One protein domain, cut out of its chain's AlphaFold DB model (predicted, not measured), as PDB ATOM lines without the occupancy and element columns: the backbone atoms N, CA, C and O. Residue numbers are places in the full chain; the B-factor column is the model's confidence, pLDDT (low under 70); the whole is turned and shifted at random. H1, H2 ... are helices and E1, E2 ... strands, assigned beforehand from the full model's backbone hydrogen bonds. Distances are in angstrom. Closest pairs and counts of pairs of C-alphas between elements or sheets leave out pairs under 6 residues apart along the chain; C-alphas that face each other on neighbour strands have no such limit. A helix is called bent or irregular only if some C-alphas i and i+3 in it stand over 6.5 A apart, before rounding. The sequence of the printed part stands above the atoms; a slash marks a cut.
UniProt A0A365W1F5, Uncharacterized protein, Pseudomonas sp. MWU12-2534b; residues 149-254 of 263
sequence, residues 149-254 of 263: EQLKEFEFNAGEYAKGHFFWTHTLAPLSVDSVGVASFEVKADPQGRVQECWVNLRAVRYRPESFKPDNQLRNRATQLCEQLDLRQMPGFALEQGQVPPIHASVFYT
ATOM      1  N   GLU A 149      60.287 -39.268  55.670       94.50
ATOM      2  CA  GLU A 149      58.848 -38.969  55.642       94.50
ATOM      3  C   GLU A 149      58.502 -37.912  54.583       94.50
ATOM      4  O   GLU A 149      57.533 -38.066  53.841       94.50
ATOM      5  N   GLN A 150      59.345 -36.885  54.446       93.62
ATOM      6  CA  GLN A 150      59.175 -35.832  53.445       93.62
ATOM      7  C   GLN A 150      59.399 -36.366  52.028       93.62
ATOM      8  O   GLN A 150      58.702 -35.962  51.098       93.62
ATOM      9  N   LEU A 151      60.352 -37.286  51.858       93.12
ATOM     10  CA  LEU A 151      60.599 -37.951  50.586       93.12
ATOM     11  C   LEU A 151      59.382 -38.780  50.161       93.12
ATOM     12  O   LEU A 151      58.938 -38.659  49.022       93.12
ATOM     13  N   LYS A 152      58.780 -39.543  51.083       94.06
ATOM     14  CA  LYS A 152      57.546 -40.298  50.809       94.06
ATOM     15  C   LYS A 152      56.386 -39.388  50.415       94.06
ATOM     16  O   LYS A 152      55.678 -39.686  49.457       94.06
ATOM     17  N   GLU A 153      56.187 -38.280  51.129       94.12
ATOM     18  CA  GLU A 153      55.152 -37.301  50.781       94.12
ATOM     19  C   GLU A 153      55.405 -36.682  49.397       94.12
ATOM     20  O   GLU A 153      54.478 -36.524  48.597       94.12
ATOM     21  N   PHE A 154      56.658 -36.352  49.091       93.88
ATOM     22  CA  PHE A 154      57.056 -35.817  47.796       93.88
ATOM     23  C   PHE A 154      56.775 -36.804  46.656       93.88
ATOM     24  O   PHE A 154      56.111 -36.444  45.681       93.88
ATOM     25  N   GLU A 155      57.217 -38.055  46.795       94.00
ATOM     26  CA  GLU A 155      56.999 -39.122  45.814       94.00
ATOM     27  C   GLU A 155      55.510 -39.413  45.614       94.00
ATOM     28  O   GLU A 155      55.054 -39.532  44.475       94.00
ATOM     29  N   PHE A 156      54.730 -39.446  46.697       94.38
ATOM     30  CA  PHE A 156      53.279 -39.590  46.629       94.38
ATOM     31  C   PHE A 156      52.639 -38.447  45.832       94.38
ATOM     32  O   PHE A 156      51.886 -38.681  44.888       94.38
ATOM     33  N   ASN A 157      52.978 -37.197  46.157       94.94
ATOM     34  CA  ASN A 157      52.442 -36.020  45.476       94.94
ATOM     35  C   ASN A 157      52.804 -35.978  43.984       94.94
ATOM     36  O   ASN A 157      51.974 -35.553  43.168       94.94
ATOM     37  N   ALA A 158      54.012 -36.426  43.637       95.56
ATOM     38  CA  ALA A 158      54.461 -36.560  42.259       95.56
ATOM     39  C   ALA A 158      53.730 -37.682  41.512       95.56
ATOM     40  O   ALA A 158      53.278 -37.482  40.381       95.56
ATOM     41  N   GLY A 159      53.521 -38.827  42.168       95.88
ATOM     42  CA  GLY A 159      52.700 -39.923  41.658       95.88
ATOM     43  C   GLY A 159      51.259 -39.491  41.379       95.88
ATOM     44  O   GLY A 159      50.741 -39.730  40.288       95.88
ATOM     45  N   GLU A 160      50.628 -38.762  42.306       95.56
ATOM     46  CA  GLU A 160      49.268 -38.236  42.127       95.56
ATOM     47  C   GLU A 160      49.172 -37.254  40.951       95.56
ATOM     48  O   GLU A 160      48.193 -37.279  40.197       95.56
ATOM     49  N   TYR A 161      50.185 -36.403  40.764       96.12
ATOM     50  CA  TYR A 161      50.249 -35.496  39.618       96.12
ATOM     51  C   TYR A 161      50.359 -36.270  38.297       96.12
ATOM     52  O   TYR A 161      49.579 -36.023  37.372       96.12
ATOM     53  N   ALA A 162      51.280 -37.233  38.217       96.69
ATOM     54  CA  ALA A 162      51.496 -38.053  37.027       96.69
ATOM     55  C   ALA A 162      50.253 -38.885  36.668       96.69
ATOM     56  O   ALA A 162      49.856 -38.944  35.503       96.69
ATOM     57  N   LYS A 163      49.578 -39.450  37.674       97.31
ATOM     58  CA  LYS A 163      48.297 -40.145  37.517       97.31
ATOM     59  C   LYS A 163      47.212 -39.213  36.972       97.31
ATOM     60  O   LYS A 163      46.562 -39.543  35.985       97.31
ATOM     61  N   GLY A 164      47.035 -38.022  37.550       97.12
ATOM     62  CA  GLY A 164      46.089 -37.028  37.027       97.12
ATOM     63  C   GLY A 164      46.393 -36.625  35.578       97.12
ATOM     64  O   GLY A 164      45.477 -36.499  34.762       97.12
ATOM     65  N   HIS A 165      47.675 -36.476  35.236       96.06
ATOM     66  CA  HIS A 165      48.115 -36.181  33.874       96.06
ATOM     67  C   HIS A 165      47.781 -37.312  32.891       96.06
ATOM     68  O   HIS A 165      47.262 -37.025  31.815       96.06
ATOM     69  N   PHE A 166      47.994 -38.578  33.267       98.00
ATOM     70  CA  PHE A 166      47.585 -39.740  32.470       98.00
ATOM     71  C   PHE A 166      46.090 -39.684  32.122       98.00
ATOM     72  O   PHE A 166      45.721 -39.714  30.947       98.00
ATOM     73  N   PHE A 167      45.221 -39.489  33.121       98.19
ATOM     74  CA  PHE A 167      43.780 -39.383  32.875       98.19
ATOM     75  C   PHE A 167      43.425 -38.201  31.975       98.19
ATOM     76  O   PHE A 167      42.625 -38.363  31.055       98.19
ATOM     77  N   TRP A 168      44.027 -37.026  32.175       96.75
ATOM     78  CA  TRP A 168      43.830 -35.892  31.266       96.75
ATOM     79  C   TRP A 168      44.173 -36.258  29.818       96.75
ATOM     80  O   TRP A 168      43.330 -36.086  28.935       96.75
ATOM     81  N   THR A 169      45.379 -36.781  29.596       96.88
ATOM     82  CA  THR A 169      45.930 -37.069  28.269       96.88
ATOM     83  C   THR A 169      45.078 -38.072  27.501       96.88
ATOM     84  O   THR A 169      44.856 -37.892  26.306       96.88
ATOM     85  N   HIS A 170      44.545 -39.086  28.181       97.75
ATOM     86  CA  HIS A 170      43.798 -40.158  27.525       97.75
ATOM     87  C   HIS A 170      42.271 -39.991  27.552       97.75
ATOM     88  O   HIS A 170      41.578 -40.776  26.911       97.75
ATOM     89  N   THR A 171      41.723 -38.982  28.245       97.69
ATOM     90  CA  THR A 171      40.258 -38.794  28.327       97.69
ATOM     91  C   THR A 171      39.773 -37.409  27.911       97.69
ATOM     92  O   THR A 171      38.843 -37.311  27.122       97.69
ATOM     93  N   LEU A 172      40.376 -36.324  28.400       97.38
ATOM     94  CA  LEU A 172      39.852 -34.966  28.197       97.38
ATOM     95  C   LEU A 172      40.614 -34.186  27.127       97.38
ATOM     96  O   LEU A 172      39.989 -33.446  26.372       97.38
ATOM     97  N   ALA A 173      41.930 -34.379  27.021       96.12
ATOM     98  CA  ALA A 173      42.760 -33.774  25.983       96.12
ATOM     99  C   ALA A 173      42.253 -34.001  24.539       96.12
ATOM    100  O   ALA A 173      42.291 -33.047  23.754       96.12
ATOM    101  N   PRO A 174      41.748 -35.197  24.154       95.62
ATOM    102  CA  PRO A 174      41.213 -35.410  22.806       95.62
ATOM    103  C   PRO A 174      39.825 -34.785  22.584       95.62
ATOM    104  O   PRO A 174      39.330 -34.780  21.457       95.62
ATOM    105  N   LEU A 175      39.170 -34.272  23.629       95.81
ATOM    106  CA  LEU A 175      37.821 -33.719  23.550       95.81
ATOM    107  C   LEU A 175      37.845 -32.195  23.377       95.81
ATOM    108  O   LEU A 175      38.805 -31.503  23.714       95.81
ATOM    109  N   SER A 176      36.746 -31.649  22.856       93.31
ATOM    110  CA  SER A 176      36.518 -30.204  22.879       93.31
ATOM    111  C   SER A 176      36.045 -29.792  24.269       93.31
ATOM    112  O   SER A 176      35.006 -30.265  24.730       93.31
ATOM    113  N   VAL A 177      36.799 -28.902  24.908       94.19
ATOM    114  CA  VAL A 177      36.552 -28.400  26.261       94.19
ATOM    115  C   VAL A 177      36.375 -26.885  26.193       94.19
ATOM    116  O   VAL A 177      37.267 -26.184  25.727       94.19
ATOM    117  N   ASP A 178      35.246 -26.372  26.679       94.19
ATOM    118  CA  ASP A 178      34.916 -24.936  26.689       94.19
ATOM    119  C   ASP A 178      34.625 -24.390  28.109       94.19
ATOM    120  O   ASP A 178      34.111 -23.276  28.276       94.19
ATOM    121  N   SER A 179      34.962 -25.181  29.133       95.81
ATOM    122  CA  SER A 179      34.743 -24.914  30.557       95.81
ATOM    123  C   SER A 179      36.046 -25.052  31.345       95.81
ATOM    124  O   SER A 179      36.938 -25.810  30.963       95.81
ATOM    125  N   VAL A 180      36.134 -24.369  32.488       97.62
ATOM    126  CA  VAL A 180      37.206 -24.543  33.480       97.62
ATOM    127  C   VAL A 180      36.668 -25.358  34.649       97.62
ATOM    128  O   VAL A 180      35.653 -24.997  35.242       97.62
ATOM    129  N   GLY A 181      37.325 -26.461  34.993       97.50
ATOM    130  CA  GLY A 181      36.818 -27.357  36.030       97.50
ATOM    131  C   GLY A 181      37.849 -28.333  36.575       97.50
ATOM    132  O   GLY A 181      39.031 -28.306  36.227       97.50
ATOM    133  N   VAL A 182      37.371 -29.207  37.453       98.06
ATOM    134  CA  VAL A 182      38.073 -30.409  37.900       98.06
ATOM    135  C   VAL A 182      37.304 -31.614  37.396       98.06
ATOM    136  O   VAL A 182      36.096 -31.709  37.622       98.06
ATOM    137  N   ALA A 183      38.008 -32.533  36.748       98.31
ATOM    138  CA  ALA A 183      37.507 -33.864  36.475       98.31
ATOM    139  C   ALA A 183      38.047 -34.819  37.535       98.31
ATOM    140  O   ALA A 183      39.254 -34.844  37.785       98.31
ATOM    141  N   SER A 184      37.153 -35.570  38.163       98.31
ATOM    142  CA  SER A 184      37.483 -36.622  39.120       98.31
ATOM    143  C   SER A 184      37.082 -37.971  38.535       98.31
ATOM    144  O   SER A 184      36.009 -38.086  37.944       98.31
ATOM    145  N   PHE A 185      37.957 -38.957  38.693       98.62
ATOM    146  CA  PHE A 185      37.825 -40.303  38.151       98.62
ATOM    147  C   PHE A 185      37.815 -41.298  39.305       98.62
ATOM    148  O   PHE A 185      38.676 -41.219  40.186       98.62
ATOM    149  N   GLU A 186      36.872 -42.228  39.273       98.38
ATOM    150  CA  GLU A 186      36.825 -43.404  40.139       98.38
ATOM    151  C   GLU A 186      36.793 -44.637  39.242       98.38
ATOM    152  O   GLU A 186      35.883 -44.783  38.423       98.38
ATOM    153  N   VAL A 187      37.813 -45.486  39.340       98.38
ATOM    154  CA  VAL A 187      38.064 -46.549  38.364       98.38
ATOM    155  C   VAL A 187      38.298 -47.876  39.065       98.38
ATOM    156  O   VAL A 187      39.077 -47.966  40.015       98.38
ATOM    157  N   LYS A 188      37.652 -48.923  38.552       98.00
ATOM    158  CA  LYS A 188      37.944 -50.320  38.880       98.00
ATOM    159  C   LYS A 188      38.432 -51.037  37.635       98.00
ATOM    160  O   LYS A 188      37.909 -50.817  36.541       98.00
ATOM    161  N   ALA A 189      39.404 -51.920  37.807       97.81
ATOM    162  CA  ALA A 189      39.990 -52.683  36.718       97.81
ATOM    163  C   ALA A 189      40.266 -54.130  37.121       97.81
ATOM    164  O   ALA A 189      40.367 -54.460  38.303       97.81
ATOM    165  N   ASP A 190      40.392 -54.989  36.114       97.00
ATOM    166  CA  ASP A 190      40.843 -56.361  36.306       97.00
ATOM    167  C   ASP A 190      42.366 -56.435  36.547       97.00
ATOM    168  O   ASP A 190      43.083 -55.459  36.308       97.00
ATOM    169  N   PRO A 191      42.911 -57.587  36.984       96.75
ATOM    170  CA  PRO A 191      44.356 -57.761  37.168       96.75
ATOM    171  C   PRO A 191      45.201 -57.579  35.896       96.75
ATOM    172  O   PRO A 191      46.422 -57.474  35.982       96.75
ATOM    173  N   GLN A 192      44.584 -57.556  34.710       96.69
ATOM    174  CA  GLN A 192      45.252 -57.263  33.440       96.69
ATOM    175  C   GLN A 192      45.281 -55.754  33.139       96.69
ATOM    176  O   GLN A 192      45.810 -55.359  32.101       96.69
ATOM    177  N   GLY A 193      44.751 -54.916  34.036       96.62
ATOM    178  CA  GLY A 193      44.696 -53.464  33.902       96.62
ATOM    179  C   GLY A 193      43.609 -52.971  32.949       96.62
ATOM    180  O   GLY A 193      43.643 -51.804  32.561       96.62
ATOM    181  N   ARG A 194      42.651 -53.824  32.564       98.00
ATOM    182  CA  ARG A 194      41.498 -53.411  31.753       98.00
ATOM    183  C   ARG A 194      40.426 -52.828  32.657       98.00
ATOM    184  O   ARG A 194      40.032 -53.457  33.641       98.00
ATOM    185  N   VAL A 195      39.942 -51.643  32.307       98.19
ATOM    186  CA  VAL A 195      38.884 -50.970  33.061       98.19
ATOM    187  C   VAL A 195      37.583 -51.772  32.981       98.19
ATOM    188  O   VAL A 195      37.159 -52.196  31.910       98.19
ATOM    189  N   GLN A 196      36.967 -51.998  34.141       97.56
ATOM    190  CA  GLN A 196      35.665 -52.656  34.285       97.56
ATOM    191  C   GLN A 196      34.560 -51.642  34.581       97.56
ATOM    192  O   GLN A 196      33.451 -51.760  34.070       97.56
ATOM    193  N   GLU A 197      34.873 -50.640  35.403       97.50
ATOM    194  CA  GLU A 197      33.977 -49.546  35.756       97.50
ATOM    195  C   GLU A 197      34.790 -48.252  35.773       97.50
ATOM    196  O   GLU A 197      35.866 -48.205  36.375       97.50
ATOM    197  N   CYS A 198      34.265 -47.194  35.156       98.31
ATOM    198  CA  CYS A 198      34.791 -45.851  35.347       98.31
ATOM    199  C   CYS A 198      33.662 -44.855  35.579       98.31
ATOM    200  O   CYS A 198      32.749 -44.713  34.767       98.31
ATOM    201  N   TRP A 199      33.760 -44.110  36.670       97.69
ATOM    202  CA  TRP A 199      32.896 -42.978  36.940       97.69
ATOM    203  C   TRP A 199      33.683 -41.679  36.816       97.69
ATOM    204  O   TRP A 199      34.743 -41.514  37.421       97.69
ATOM    205  N   VAL A 200      33.151 -40.752  36.018       98.50
ATOM    206  CA  VAL A 200      33.746 -39.431  35.803       98.50
ATOM    207  C   VAL A 200      32.783 -38.374  36.302       98.50
ATOM    208  O   VAL A 200      31.620 -38.331  35.897       98.50
ATOM    209  N   ASN A 201      33.286 -37.478  37.142       98.25
ATOM    210  CA  ASN A 201      32.549 -36.322  37.625       98.25
ATOM    211  C   ASN A 201      33.251 -35.028  37.230       98.25
ATOM    212  O   ASN A 201      34.463 -34.896  37.398       98.25
ATOM    213  N   LEU A 202      32.475 -34.058  36.751       98.44
ATOM    214  CA  LEU A 202      32.956 -32.726  36.407       98.44
ATOM    215  C   LEU A 202      32.399 -31.733  37.418       98.44
ATOM    216  O   LEU A 202      31.189 -31.667  37.633       98.44
ATOM    217  N   ARG A 203      33.280 -30.949  38.036       97.81
ATOM    218  CA  ARG A 203      32.902 -29.954  39.041       97.81
ATOM    219  C   ARG A 203      33.656 -28.653  38.855       97.81
ATOM    220  O   ARG A 203      34.739 -28.615  38.272       97.81
ATOM    221  N   ALA A 204      33.112 -27.597  39.439       97.56
ATOM    222  CA  ALA A 204      33.760 -26.305  39.437       97.56
ATOM    223  C   ALA A 204      35.084 -26.309  40.224       97.56
ATOM    224  O   ALA A 204      35.249 -27.016  41.229       97.56
ATOM    225  N   VAL A 205      36.030 -25.480  39.778       95.50
ATOM    226  CA  VAL A 205      37.219 -25.143  40.567       95.50
ATOM    227  C   VAL A 205      36.787 -24.216  41.699       95.50
ATOM    228  O   VAL A 205      36.129 -23.211  41.453       95.50
ATOM    229  N   ARG A 206      37.167 -24.529  42.947       92.12
ATOM    230  CA  ARG A 206      36.672 -23.822  44.149       92.12
ATOM    231  C   ARG A 206      36.851 -22.300  44.079       92.12
ATOM    232  O   ARG A 206      35.984 -21.578  44.546       92.12
ATOM    233  N   TYR A 207      37.965 -21.835  43.519       89.31
ATOM    234  CA  TYR A 207      38.313 -20.413  43.415       89.31
ATOM    235  C   TYR A 207      37.974 -19.786  42.047       89.31
ATOM    236  O   TYR A 207      38.369 -18.652  41.799       89.31
ATOM    237  N   ARG A 208      37.285 -20.522  41.160       92.44
ATOM    238  CA  ARG A 208      36.724 -20.034  39.885       92.44
ATOM    239  C   ARG A 208      35.355 -20.673  39.573       92.44
ATOM    240  O   ARG A 208      35.206 -21.307  38.520       92.44
ATOM    241  N   PRO A 209      34.369 -20.630  40.487       94.56
ATOM    242  CA  PRO A 209      33.098 -21.319  40.280       94.56
ATOM    243  C   PRO A 209      32.329 -20.828  39.046       94.56
ATOM    244  O   PRO A 209      31.720 -21.628  38.343       94.56
ATOM    245  N   GLU A 210      32.407 -19.534  38.746       94.62
ATOM    246  CA  GLU A 210      31.764 -18.870  37.606       94.62
ATOM    247  C   GLU A 210      32.335 -19.272  36.239       94.62
ATOM    248  O   GLU A 210      31.677 -19.101  35.216       94.62
ATOM    249  N   SER A 211      33.547 -19.834  36.212       95.12
ATOM    250  CA  SER A 211      34.192 -20.306  34.981       95.12
ATOM    251  C   SER A 211      33.763 -21.730  34.583       95.12
ATOM    252  O   SER A 211      34.184 -22.240  33.539       95.12
ATOM    253  N   PHE A 212      32.952 -22.394  35.416       97.50
ATOM    254  CA  PHE A 212      32.474 -23.752  35.189       97.50
ATOM    255  C   PHE A 212      31.117 -23.764  34.484       97.50
ATOM    256  O   PHE A 212      30.163 -23.120  34.917       97.50
ATOM    257  N   LYS A 213      31.013 -24.577  33.434       96.88
ATOM    258  CA  LYS A 213      29.764 -24.884  32.743       96.88
ATOM    259  C   LYS A 213      29.467 -26.378  32.910       96.88
ATOM    260  O   LYS A 213      30.300 -27.199  32.520       96.88
ATOM    261  N   PRO A 214      28.305 -26.759  33.468       95.31
ATOM    262  CA  PRO A 214      27.887 -28.154  33.485       95.31
ATOM    263  C   PRO A 214      27.743 -28.701  32.059       95.31
ATOM    264  O   PRO A 214      26.973 -28.166  31.266       95.31
ATOM    265  N   ASP A 215      28.447 -29.790  31.750       96.81
ATOM    266  CA  ASP A 215      28.373 -30.457  30.447       96.81
ATOM    267  C   ASP A 215      28.280 -31.982  30.623       96.81
ATOM    268  O   ASP A 215      29.271 -32.694  30.816       96.81
ATOM    269  N   ASN A 216      27.050 -32.496  30.543       96.75
ATOM    270  CA  ASN A 216      26.780 -33.931  30.627       96.75
ATOM    271  C   ASN A 216      27.334 -34.706  29.421       96.75
ATOM    272  O   ASN A 216      27.681 -35.877  29.564       96.75
ATOM    273  N   GLN A 217      27.429 -34.087  28.239       97.62
ATOM    274  CA  GLN A 217      27.968 -34.746  27.050       97.62
ATOM    275  C   GLN A 217      29.486 -34.883  27.138       97.62
ATOM    276  O   GLN A 217      30.025 -35.929  26.776       97.62
ATOM    277  N   LEU A 218      30.195 -33.859  27.620       97.94
ATOM    278  CA  LEU A 218      31.625 -33.956  27.927       97.94
ATOM    279  C   LEU A 218      31.886 -35.037  28.975       97.94
ATOM    280  O   LEU A 218      32.734 -35.894  28.742       97.94
ATOM    281  N   ARG A 219      31.120 -35.050  30.075       98.19
ATOM    282  CA  ARG A 219      31.240 -36.086  31.112       98.19
ATOM    283  C   ARG A 219      31.080 -37.489  30.524       98.19
ATOM    284  O   ARG A 219      31.953 -38.321  30.718       98.19
ATOM    285  N   ASN A 220      30.005 -37.735  29.774       98.19
ATOM    286  CA  ASN A 220      29.732 -39.057  29.211       98.19
ATOM    287  C   ASN A 220      30.816 -39.499  28.208       98.19
ATOM    288  O   ASN A 220      31.218 -40.658  28.224       98.19
ATOM    289  N   ARG A 221      31.331 -38.587  27.370       98.31
ATOM    290  CA  ARG A 221      32.448 -38.884  26.451       98.31
ATOM    291  C   ARG A 221      33.746 -39.191  27.203       98.31
ATOM    292  O   ARG A 221      34.451 -40.126  26.840       98.31
ATOM    293  N   ALA A 222      34.043 -38.442  28.264       98.44
ATOM    294  CA  ALA A 222      35.197 -38.709  29.118       98.44
ATOM    295  C   ALA A 222      35.070 -40.063  29.836       98.44
ATOM    296  O   ALA A 222      36.053 -40.795  29.909       98.44
ATOM    297  N   THR A 223      33.868 -40.433  30.301       98.56
ATOM    298  CA  THR A 223      33.578 -41.772  30.842       98.56
ATOM    299  C   THR A 223      33.848 -42.863  29.811       98.56
ATOM    300  O   THR A 223      34.595 -43.786  30.106       98.56
ATOM    301  N   GLN A 224      33.338 -42.723  28.585       98.38
ATOM    302  CA  GLN A 224      33.557 -43.710  27.519       98.38
ATOM    303  C   GLN A 224      35.041 -43.909  27.185       98.38
ATOM    304  O   GLN A 224      35.471 -45.037  26.959       98.38
ATOM    305  N   LEU A 225      35.829 -42.830  27.148       98.50
ATOM    306  CA  LEU A 225      37.277 -42.923  26.937       98.50
ATOM    307  C   LEU A 225      37.989 -43.532  28.149       98.50
ATOM    308  O   LEU A 225      38.919 -44.315  27.982       98.50
ATOM    309  N   CYS A 226      37.532 -43.218  29.361       98.56
ATOM    310  CA  CYS A 226      38.060 -43.800  30.589       98.56
ATOM    311  C   CYS A 226      37.857 -45.324  30.653       98.56
ATOM    312  O   CYS A 226      38.762 -46.052  31.048       98.56
ATOM    313  N   GLU A 227      36.700 -45.821  30.212       98.38
ATOM    314  CA  GLU A 227      36.391 -47.257  30.131       98.38
ATOM    315  C   GLU A 227      37.285 -48.020  29.139       98.38
ATOM    316  O   GLU A 227      37.376 -49.243  29.196       98.38
ATOM    317  N   GLN A 228      37.971 -47.310  28.240       97.94
ATOM    318  CA  GLN A 228      38.854 -47.885  27.222       97.94
ATOM    319  C   GLN A 228      40.339 -47.811  27.601       97.94
ATOM    320  O   GLN A 228      41.194 -48.207  26.807       97.94
ATOM    321  N   LEU A 229      40.669 -47.292  28.789       98.00
ATOM    322  CA  LEU A 229      42.056 -47.134  29.211       98.00
ATOM    323  C   LEU A 229      42.734 -48.484  29.463       98.00
ATOM    324  O   LEU A 229      42.153 -49.414  30.021       98.00
ATOM    325  N   ASP A 230      44.018 -48.540  29.117       96.88
ATOM    326  CA  ASP A 230      44.941 -49.573  29.575       96.88
ATOM    327  C   ASP A 230      45.696 -49.047  30.798       96.88
ATOM    328  O   ASP A 230      46.652 -48.275  30.675       96.88
ATOM    329  N   LEU A 231      45.265 -49.448  31.995       97.56
ATOM    330  CA  LEU A 231      45.828 -48.920  33.238       97.56
ATOM    331  C   LEU A 231      47.261 -49.380  33.493       97.56
ATOM    332  O   LEU A 231      47.940 -48.764  34.304       97.56
ATOM    333  N   ARG A 232      47.779 -50.373  32.762       96.75
ATOM    334  CA  ARG A 232      49.204 -50.745  32.842       96.75
ATOM    335  C   ARG A 232      50.128 -49.622  32.368       96.75
ATOM    336  O   ARG A 232      51.310 -49.629  32.690       96.75
ATOM    337  N   GLN A 233      49.595 -48.675  31.594       96.62
ATOM    338  CA  GLN A 233      50.308 -47.485  31.129       96.62
ATOM    339  C   GLN A 233      50.219 -46.323  32.132       96.62
ATOM    340  O   GLN A 233      50.890 -45.306  31.955       96.62
ATOM    341  N   MET A 234      49.402 -46.453  33.184       97.44
ATOM    342  CA  MET A 234      49.262 -45.433  34.216       97.44
ATOM    343  C   MET A 234      50.525 -45.395  35.093       97.44
ATOM    344  O   MET A 234      50.931 -46.430  35.630       97.44
ATOM    345  N   PRO A 235      51.132 -44.214  35.308       94.88
ATOM    346  CA  PRO A 235      52.220 -44.066  36.266       94.88
ATOM    347  C   PRO A 235      51.814 -44.573  37.656       94.88
ATOM    348  O   PRO A 235      50.761 -44.202  38.174       94.88
ATOM    349  N   GLY A 236      52.650 -45.428  38.251       92.25
ATOM    350  CA  GLY A 236      52.383 -46.026  39.562       92.25
ATOM    351  C   GLY A 236      51.385 -47.190  39.555       92.25
ATOM    352  O   GLY A 236      50.953 -47.605  40.626       92.25
ATOM    353  N   PHE A 237      51.009 -47.733  38.389       95.06
ATOM    354  CA  PHE A 237      50.193 -48.948  38.328       95.06
ATOM    355  C   PHE A 237      50.890 -50.121  39.028       95.06
ATOM    356  O   PHE A 237      52.019 -50.485  38.693       95.06
ATOM    357  N   ALA A 238      50.187 -50.739  39.973       94.06
ATOM    358  CA  ALA A 238      50.650 -51.902  40.710       94.06
ATOM    359  C   ALA A 238      49.466 -52.803  41.086       94.06
ATOM    360  O   ALA A 238      48.328 -52.345  41.197       94.06
ATOM    361  N   LEU A 239      49.756 -54.089  41.287       95.25
ATOM    362  CA  LEU A 239      48.803 -55.048  41.838       95.25
ATOM    363  C   LEU A 239      49.035 -55.195  43.342       95.25
ATOM    364  O   LEU A 239      50.162 -55.426  43.779       95.25
ATOM    365  N   GLU A 240      47.958 -55.161  44.115       94.12
ATOM    366  CA  GLU A 240      47.946 -55.479  45.539       94.12
ATOM    367  C   GLU A 240      47.238 -56.816  45.734       94.12
ATOM    368  O   GLU A 240      46.091 -56.994  45.331       94.12
ATOM    369  N   GLN A 241      47.942 -57.802  46.300       93.06
ATOM    370  CA  GLN A 241      47.403 -59.157  46.507       93.06
ATOM    371  C   GLN A 241      46.823 -59.791  45.220       93.06
ATOM    372  O   GLN A 241      45.862 -60.556  45.256       93.06
ATOM    373  N   GLY A 242      47.419 -59.471  44.066       93.56
ATOM    374  CA  GLY A 242      46.986 -59.970  42.757       93.56
ATOM    375  C   GLY A 242      45.771 -59.254  42.160       93.56
ATOM    376  O   GLY A 242      45.259 -59.704  41.136       93.56
ATOM    377  N   GLN A 243      45.312 -58.154  42.761       94.75
ATOM    378  CA  GLN A 243      44.196 -57.337  42.281       94.75
ATOM    379  C   GLN A 243      44.641 -55.895  42.025       94.75
ATOM    380  O   GLN A 243      45.615 -55.427  42.609       94.75
ATOM    381  N   VAL A 244      43.932 -55.180  41.150       96.00
ATOM    382  CA  VAL A 244      44.124 -53.732  41.003       96.00
ATOM    383  C   VAL A 244      43.306 -53.039  42.098       96.00
ATOM    384  O   VAL A 244      42.087 -53.240  42.135       96.00
ATOM    385  N   PRO A 245      43.921 -52.247  42.997       95.44
ATOM    386  CA  PRO A 245      43.166 -51.481  43.985       95.44
ATOM    387  C   PRO A 245      42.275 -50.429  43.295       95.44
ATOM    388  O   PRO A 245      42.575 -50.019  42.172       95.44
ATOM    389  N   PRO A 246      41.188 -49.953  43.934       94.06
ATOM    390  CA  PRO A 246      40.391 -48.854  43.395       94.06
ATOM    391  C   PRO A 246      41.254 -47.624  43.096       94.06
ATOM    392  O   PRO A 246      42.027 -47.169  43.941       94.06
ATOM    393  N   ILE A 247      41.116 -47.076  41.892       97.25
ATOM    394  CA  ILE A 247      41.916 -45.941  41.435       97.25
ATOM    395  C   ILE A 247      41.078 -44.675  41.496       97.25
ATOM    396  O   ILE A 247      40.026 -44.565  40.867       97.25
ATOM    397  N   HIS A 248      41.601 -43.689  42.215       97.25
ATOM    398  CA  HIS A 248      41.066 -42.336  42.248       97.25
ATOM    399  C   HIS A 248      42.058 -41.384  41.596       97.25
ATOM    400  O   HIS A 248      43.244 -41.406  41.923       97.25
ATOM    401  N   ALA A 249      41.584 -40.527  40.697       97.50
ATOM    402  CA  ALA A 249      42.397 -39.473  40.105       97.50
ATOM    403  C   ALA A 249      41.607 -38.171  40.022       97.50
ATOM    404  O   ALA A 249      40.375 -38.156  39.973       97.50
ATOM    405  N   SER A 250      42.308 -37.043  40.015       96.50
ATOM    406  CA  SER A 250      41.694 -35.748  39.747       96.50
ATOM    407  C   SER A 250      42.636 -34.869  38.950       96.50
ATOM    408  O   SER A 250      43.835 -34.824  39.217       96.50
ATOM    409  N   VAL A 251      42.081 -34.144  37.985       97.00
ATOM    410  CA  VAL A 251      42.854 -33.247  37.131       97.00
ATOM    411  C   VAL A 251      42.055 -31.997  36.801       97.00
ATOM    412  O   VAL A 251      40.852 -32.044  36.537       97.00
ATOM    413  N   PHE A 252      42.732 -30.852  36.824       96.75
ATOM    414  CA  PHE A 252      42.170 -29.622  36.285       96.75
ATOM    415  C   PHE A 252      42.080 -29.707  34.762       96.75
ATOM    416  O   PHE A 252      43.047 -30.114  34.109       96.75
ATOM    417  N   TYR A 253      40.960 -29.246  34.213       97.06
ATOM    418  CA  TYR A 253      40.760 -29.094  32.778       97.06
ATOM    419  C   TYR A 253      40.395 -27.649  32.434       97.06
ATOM    420  O   TYR A 253      39.658 -26.983  33.166       97.06
ATOM    421  N   THR A 254      40.934 -27.167  31.317       96.94
ATOM    422  CA  THR A 254      40.673 -25.834  30.764       96.94
ATOM    423  C   THR A 254      40.692 -25.900  29.237       96.94
ATOM    424  O   THR A 254      41.308 -26.814  28.683       96.94
TER     425      THR A 254
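This is residues 149 to 254 of the 263 residues of an uncharacterized protein of Pseudomonas sp. MWU12-2534b (UniProt A0A365W1F5). A small, twisted wall of three strands has two helices on one face: the short H2 packs over E2 at one edge, and the long H1 passes E3 at the other edge, its last turns reaching H2. The first residues of H1, 149 to 155, stick out as a free arm. The printed part has 106 residues, with two named helices and three named strands in the order H1, E1, E2, H2, E3; the sheet runs E2, E1, E3, antiparallel throughout, and the class is mixed, helices and strands. The whole is compact, with a radius of gyration of the C-alphas of 14.3 A, and flat, spanning 43 by 34 by 18 A.

H1, residues 149 to 172, begins with C-alpha 149 at (58.848, -38.969, 55.642) and is 33.6 A long. It is neither bent nor irregular, but only just: C-alphas 169 and 172 are 6.4 A apart. E1, residues 181 to 189, is 25.5 A long, and E2, residues 195 to 203, 22.7 A. H2, residues 216 to 226, is 15.0 A long and begins with C-alpha 216 at (26.780, -33.931, 30.627). E3, residues 247 to 253, is 19.0 A long and ends with C-alpha 253 at (40.760, -29.094, 32.778).

E1 is the inner strand, between the edge strands E2 and E3. E1 and E2 form a hairpin, antiparallel at 165 degrees, with N 184 and O 201 within hydrogen-bond range at 2.9 A. E1 and E3 are antiparallel at 157 degrees, with N 187 and O 247 at 2.8 A. H2 is on the sheet at a height of 6.8 A, over E2 and slantwise to it at 33 degrees on the local plane; their closest C-alphas, of Val 200 and Thr 223, are 5.5 A apart. E2, H2 and E3 form a split strand-helix-strand unit, two strands running the same way with E1 between them, and its crossover is left-handed. H1 is on the sheet too, at the sheet's level with a height of 2.7 A; the closest C-alphas of H1 and E3, of Gly 164 and Val 251, are 5.0 A apart. H1 and H2 touch, with residues 167 to 172 of H1 alone; the closest C-alphas, of Thr 171 and Ala 222, are 5.1 A apart. They run opposite ways at a steep tilt of 68 degrees, only just short of about perpendicular. In H1 and H2 every O i to N i+4 pair is within hydrogen-bond range.

The C-alphas farthest apart, of Glu 210 and Gly 242, are 44.1 A apart. The printed part has no cut. The links from E2 to H2, 12 residues, and from H2 to E3, 20 residues, are long. The mean pLDDT of the printed part is 96.4, and no printed residue is under 70.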